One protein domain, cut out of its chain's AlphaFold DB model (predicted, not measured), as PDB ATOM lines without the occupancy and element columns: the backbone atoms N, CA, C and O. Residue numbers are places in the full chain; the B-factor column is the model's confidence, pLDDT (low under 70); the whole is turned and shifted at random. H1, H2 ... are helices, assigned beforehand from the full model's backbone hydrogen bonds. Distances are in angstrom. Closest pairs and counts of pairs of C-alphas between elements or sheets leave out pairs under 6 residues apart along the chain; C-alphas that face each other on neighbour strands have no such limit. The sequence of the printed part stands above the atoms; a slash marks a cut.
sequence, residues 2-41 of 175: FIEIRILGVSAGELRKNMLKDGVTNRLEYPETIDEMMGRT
ATOM      1  N   PHE A   2      12.636 -24.647 -19.468       63.19
ATOM      2  CA  PHE A   2      11.792 -25.224 -18.409       63.19
ATOM      3  C   PHE A   2      12.517 -25.232 -17.055       63.19
ATOM      4  O   PHE A   2      12.841 -26.284 -16.508       63.19
ATOM      5  N   ILE A   3      12.851 -24.052 -16.536       75.00
ATOM      6  CA  ILE A   3      13.581 -23.946 -15.260       75.00
ATOM      7  C   ILE A   3      12.726 -24.454 -14.095       75.00
ATOM      8  O   ILE A   3      13.251 -25.104 -13.199       75.00
ATOM      9  N   GLU A   4      11.411 -24.259 -14.167       70.62
ATOM     10  CA  GLU A   4      10.436 -24.797 -13.211       70.62
ATOM     11  C   GLU A   4      10.543 -26.324 -13.075       70.62
ATOM     12  O   GLU A   4      10.598 -26.841 -11.962       70.62
ATOM     13  N   ILE A   5      10.702 -27.037 -14.198       77.25
ATOM     14  CA  ILE A   5      10.888 -28.498 -14.215       77.25
ATOM     15  C   ILE A   5      12.199 -28.890 -13.526       77.25
ATOM     16  O   ILE A   5      12.256 -29.908 -12.848       77.25
ATOM     17  N   ARG A   6      13.261 -28.084 -13.651       79.69
ATOM     18  CA  ARG A   6      14.540 -28.365 -12.972       79.69
ATOM     19  C   ARG A   6      14.476 -28.151 -11.463       79.69
ATOM     20  O   ARG A   6      15.205 -28.817 -10.742       79.69
ATOM     21  N   ILE A   7      13.652 -27.217 -10.997       84.75
ATOM     22  CA  ILE A   7      13.508 -26.929  -9.565       84.75
ATOM     23  C   ILE A   7      12.662 -28.019  -8.895       84.75
ATOM     24  O   ILE A   7      13.048 -28.567  -7.861       84.75
ATOM     25  N   LEU A   8      11.524 -28.355  -9.505       84.06
ATOM     26  CA  LEU A   8      10.559 -29.298  -8.937       84.06
ATOM     27  C   LEU A   8      10.820 -30.756  -9.339       84.06
ATOM     28  O   LEU A   8      10.232 -31.655  -8.758       84.06
ATOM     29  N   GLY A   9      11.670 -31.013 -10.335       83.50
ATOM     30  CA  GLY A   9      11.961 -32.363 -10.833       83.50
ATOM     31  C   GLY A   9      10.816 -33.016 -11.619       83.50
ATOM     32  O   GLY A   9      10.993 -34.103 -12.161       83.50
ATOM     33  N   VAL A  10       9.662 -32.353 -11.725       84.75
ATOM     34  CA  VAL A  10       8.454 -32.848 -12.396       84.75
ATOM     35  C   VAL A  10       8.063 -31.954 -13.566       84.75
ATOM     36  O   VAL A  10       8.304 -30.743 -13.559       84.75
ATOM     37  N   SER A  11       7.442 -32.534 -14.597       87.94
ATOM     38  CA  SER A  11       6.927 -31.731 -15.710       87.94
ATOM     39  C   SER A  11       5.740 -30.866 -15.270       87.94
ATOM     40  O   SER A  11       4.972 -31.247 -14.389       87.94
ATOM     41  N   ALA A  12       5.526 -29.730 -15.938       84.44
ATOM     42  CA  ALA A  12       4.382 -28.857 -15.653       84.44
ATOM     43  C   ALA A  12       3.027 -29.576 -15.823       84.44
ATOM     44  O   ALA A  12       2.083 -29.321 -15.075       84.44
ATOM     45  N   GLY A  13       2.927 -30.499 -16.788       86.19
ATOM     46  CA  GLY A  13       1.715 -31.293 -17.006       86.19
ATOM     47  C   GLY A  13       1.452 -32.285 -15.871       86.19
ATOM     48  O   GLY A  13       0.310 -32.455 -15.447       86.19
ATOM     49  N   GLU A  14       2.511 -32.896 -15.349       87.25
ATOM     50  CA  GLU A  14       2.434 -33.838 -14.233       87.25
ATOM     51  C   GLU A  14       2.124 -33.131 -12.914       87.25
ATOM     52  O   GLU A  14       1.205 -33.541 -12.205       87.25
ATOM     53  N   LEU A  15       2.774 -31.993 -12.656       85.50
ATOM     54  CA  LEU A  15       2.458 -31.141 -11.512       85.50
ATOM     55  C   LEU A  15       0.986 -30.709 -11.533       85.50
ATOM     56  O   LEU A  15       0.286 -30.842 -10.533       85.50
ATOM     57  N   ARG A  16       0.478 -30.268 -12.692       84.88
ATOM     58  CA  ARG A  16      -0.934 -29.888 -12.848       84.88
ATOM     59  C   ARG A  16      -1.883 -31.059 -12.590       84.88
ATOM     60  O   ARG A  16      -2.950 -30.862 -12.011       84.88
ATOM     61  N   LYS A  17      -1.519 -32.267 -13.024       87.25
ATOM     62  CA  LYS A  17      -2.309 -33.478 -12.773       87.25
ATOM     63  C   LYS A  17      -2.366 -33.799 -11.280       87.25
ATOM     64  O   LYS A  17      -3.441 -34.150 -10.803       87.25
ATOM     65  N   ASN A  18      -1.253 -33.654 -10.563       83.31
ATOM     66  CA  ASN A  18      -1.198 -33.871  -9.117       83.31
ATOM     67  C   ASN A  18      -2.021 -32.812  -8.377       83.31
ATOM     68  O   ASN A  18      -2.940 -33.169  -7.653       83.31
ATOM     69  N   MET A  19      -1.851 -31.528  -8.712       83.12
ATOM     70  CA  MET A  19      -2.683 -30.450  -8.160       83.12
ATOM     71  C   MET A  19      -4.186 -30.675  -8.370       83.12
ATOM     72  O   MET A  19      -4.984 -30.330  -7.506       83.12
ATOM     73  N   LEU A  20      -4.594 -31.232  -9.516       83.75
ATOM     74  CA  LEU A  20      -6.006 -31.513  -9.774       83.75
ATOM     75  C   LEU A  20      -6.512 -32.719  -8.973       83.75
ATOM     76  O   LEU A  20      -7.664 -32.718  -8.558       83.75
ATOM     77  N   LYS A  21      -5.680 -33.739  -8.746       81.50
ATOM     78  CA  LYS A  21      -6.039 -34.895  -7.913       81.50
ATOM     79  C   LYS A  21      -6.156 -34.508  -6.440       81.50
ATOM     80  O   LYS A  21      -7.173 -34.801  -5.813       81.50
ATOM     81  N   ASP A  22      -5.148 -33.816  -5.926       76.62
ATOM     82  CA  ASP A  22      -5.048 -33.462  -4.510       76.62
ATOM     83  C   ASP A  22      -6.057 -32.349  -4.182       76.62
ATOM     84  O   ASP A  22      -6.826 -32.436  -3.225       76.62
ATOM     85  N   GLY A  23      -6.186 -31.374  -5.090       72.31
ATOM     86  CA  GLY A  23      -7.123 -30.256  -4.988       72.31
ATOM     87  C   GLY A  23      -8.606 -30.630  -5.098       72.31
ATOM     88  O   GLY A  23      -9.453 -29.860  -4.640       72.31
ATOM     89  N   VAL A  24      -8.945 -31.791  -5.679       68.69
ATOM     90  CA  VAL A  24     -10.321 -32.332  -5.646       68.69
ATOM     91  C   VAL A  24     -10.699 -32.770  -4.233       68.69
ATOM     92  O   VAL A  24     -11.853 -32.619  -3.837       68.69
ATOM     93  N   THR A  25      -9.732 -33.277  -3.471       71.25
ATOM     94  CA  THR A  25      -9.953 -33.751  -2.101       71.25
ATOM     95  C   THR A  25      -9.886 -32.590  -1.108       71.25
ATOM     96  O   THR A  25     -10.697 -32.522  -0.185       71.25
ATOM     97  N   ASN A  26      -8.978 -31.632  -1.328       75.31
ATOM     98  CA  ASN A  26      -8.806 -30.467  -0.467       75.31
ATOM     99  C   ASN A  26      -8.194 -29.281  -1.228       75.31
ATOM    100  O   ASN A  26      -7.051 -29.315  -1.671       75.31
ATOM    101  N   ARG A  27      -8.935 -28.172  -1.335       72.44
ATOM    102  CA  ARG A  27      -8.512 -26.985  -2.105       72.44
ATOM    103  C   ARG A  27      -7.306 -26.240  -1.506       72.44
ATOM    104  O   ARG A  27      -6.745 -25.381  -2.182       72.44
ATOM    105  N   LEU A  28      -6.951 -26.509  -0.251       77.12
ATOM    106  CA  LEU A  28      -5.819 -25.876   0.439       77.12
ATOM    107  C   LEU A  28      -4.554 -26.739   0.432       77.12
ATOM    108  O   LEU A  28      -3.524 -26.302   0.940       77.12
ATOM    109  N   GLU A  29      -4.637 -27.950  -0.109       78.19
ATOM    110  CA  GLU A  29      -3.542 -28.908  -0.107       78.19
ATOM    111  C   GLU A  29      -2.683 -28.719  -1.357       78.19
ATOM    112  O   GLU A  29      -3.184 -28.656  -2.485       78.19
ATOM    113  N   TYR A  30      -1.382 -28.560  -1.138       78.88
ATOM    114  CA  TYR A  30      -0.392 -28.452  -2.198       78.88
ATOM    115  C   TYR A  30       0.282 -29.813  -2.403       78.88
ATOM    116  O   TYR A  30       0.428 -30.558  -1.437       78.88
ATOM    117  N   PRO A  31       0.716 -30.147  -3.632       80.19
ATOM    118  CA  PRO A  31       1.441 -31.389  -3.870       80.19
ATOM    119  C   PRO A  31       2.735 -31.445  -3.051       80.19
ATOM    120  O   PRO A  31       3.500 -30.477  -3.065       80.19
ATOM    121  N   GLU A  32       3.039 -32.603  -2.459       82.69
ATOM    122  CA  GLU A  32       4.238 -32.846  -1.630       82.69
ATOM    123  C   GLU A  32       5.547 -32.433  -2.325       82.69
ATOM    124  O   GLU A  32       6.483 -31.958  -1.691       82.69
ATOM    125  N   THR A  33       5.595 -32.499  -3.659       80.12
ATOM    126  CA  THR A  33       6.727 -32.014  -4.475       80.12
ATOM    127  C   THR A  33       7.115 -30.548  -4.213       80.12
ATOM    128  O   THR A  33       8.263 -30.160  -4.436       80.12
ATOM    129  N   ILE A  34       6.175 -29.710  -3.756       82.69
ATOM    130  CA  ILE A  34       6.447 -28.322  -3.359       82.69
ATOM    131  C   ILE A  34       7.093 -28.289  -1.971       82.69
ATOM    132  O   ILE A  34       8.035 -27.524  -1.754       82.69
ATOM    133  N   ASP A  35       6.650 -29.148  -1.059       84.94
ATOM    134  CA  ASP A  35       7.233 -29.267   0.277       84.94
ATOM    135  C   ASP A  35       8.661 -29.820   0.211       84.94
ATOM    136  O   ASP A  35       9.546 -29.324   0.902       84.94
ATOM    137  N   GLU A  36       8.945 -30.750  -0.702       83.00
ATOM    138  CA  GLU A  36      10.300 -31.259  -0.973       83.00
ATOM    139  C   GLU A  36      11.260 -30.186  -1.523       83.00
ATOM    140  O   GLU A  36      12.487 -30.312  -1.451       83.00
ATOM    141  N   MET A  37      10.732 -29.112  -2.112       83.44
ATOM    142  CA  MET A  37      11.535 -27.945  -2.482       83.44
ATOM    143  C   MET A  37      11.923 -27.111  -1.258       83.44
ATOM    144  O   MET A  37      12.961 -26.439  -1.283       83.44
ATOM    145  N   MET A  38      11.136 -27.155  -0.183       82.50
ATOM    146  CA  MET A  38      11.451 -26.410   1.029       82.50
ATOM    147  C   MET A  38      12.734 -26.939   1.679       82.50
ATOM    148  O   MET A  38      12.972 -28.136   1.795       82.50
ATOM    149  N   GLY A  39      13.610 -26.016   2.078       81.12
ATOM    150  CA  GLY A  39      14.910 -26.338   2.677       81.12
ATOM    151  C   GLY A  39      16.040 -26.620   1.678       81.12
ATOM    152  O   GLY A  39      17.196 -26.720   2.096       81.12
ATOM    153  N   ARG A  40      15.760 -26.689   0.368       86.44
ATOM    154  CA  ARG A  40      16.807 -26.754  -0.666       86.44
ATOM    155  C   ARG A  40      17.376 -25.366  -0.962       86.44
ATOM    156  O   ARG A  40      16.679 -24.359  -0.880       86.44
ATOM    157  N   THR A  41      18.668 -25.306  -1.292       88.25
ATOM    158  CA  THR A  41      19.349 -24.051  -1.650       88.25
ATOM    159  C   THR A  41      19.875 -24.142  -3.071       88.25
ATOM    160  O   THR A  41      20.646 -25.041  -3.391       88.25
TER     161      THR A  41
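AT A GLANCE: This is residues 2 to 41 of the 175 residues of the protein "Replication factor-A carboxy-terminal domain protein" of Trifolium pratense (UniProt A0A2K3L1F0). The printed part is a flat, open loop of chain that folds back on itself: the long helix H2 makes one side, the chain turns back after it through residues 26 to 31, and the short helix H3 lies on the returning side. The small helix H1 sits at the other end from this turn, next to the first residue of H2 and to H3. The printed part has 40 residues with three named helices, in the order H1, H2, H3, and no named strand; the class is all helix. It is only just compact, close to loose, with a radius of gyration of the C-alphas of 10.6 A, and the C-alphas span 30 by 22 by 9 A.

IN THESE COORDINATES: After Phe 2, H1 takes residues 3 to 8 and begins at C-alpha 3, (13.581, -23.946, -15.260); it is 8.8 A from first to last C-alpha. H2, residues 12 to 25, is the longest helix with 14 residues and 20.3 A from its first to its last C-alpha, and it ends at C-alpha 25, (-9.953, -33.751, -2.101). H3, residues 32 to 35, is 5.0 A long and ends at C-alpha 35, (7.233, -29.267, 0.277). Residues 36 to 41 follow it.

HOW THE PARTS SIT: H1 and H2 are close but not clearly touching; their closest C-alphas are those of Ile 5 and Ala 12, 6.7 A apart. They run the same way at a steep tilt of 43 degrees. H2 and H3 are near each other: 6 pairs of their C-alphas are within 10 A, but the closest pair is 8.3 A apart. H1 and H3 are close but not clearly touching, with the C-alphas of Leu 8 and Thr 33 closest at 6.5 A. In H1 every O i to N i+4 pair is within hydrogen-bond range, in H2 9 of 10 are, and H3, with four residues, is too short for such a pair; its one O i to N i+3 pair is within range.

THE WHOLE: The two C-alphas farthest apart are those of Val 24 and Thr 41, 31.1 A, while the first and last printed C-alphas, of Phe 2 and Thr 41, are 18.4 A apart. The printed part has no cut. The link from H1 to H2 is tight, with 3 residues, and the link from H2 to H3 is short, with 6 residues. The mean pLDDT of the printed part is 80.6, and the model's confidence is low, under 70, at residues 2 and 24.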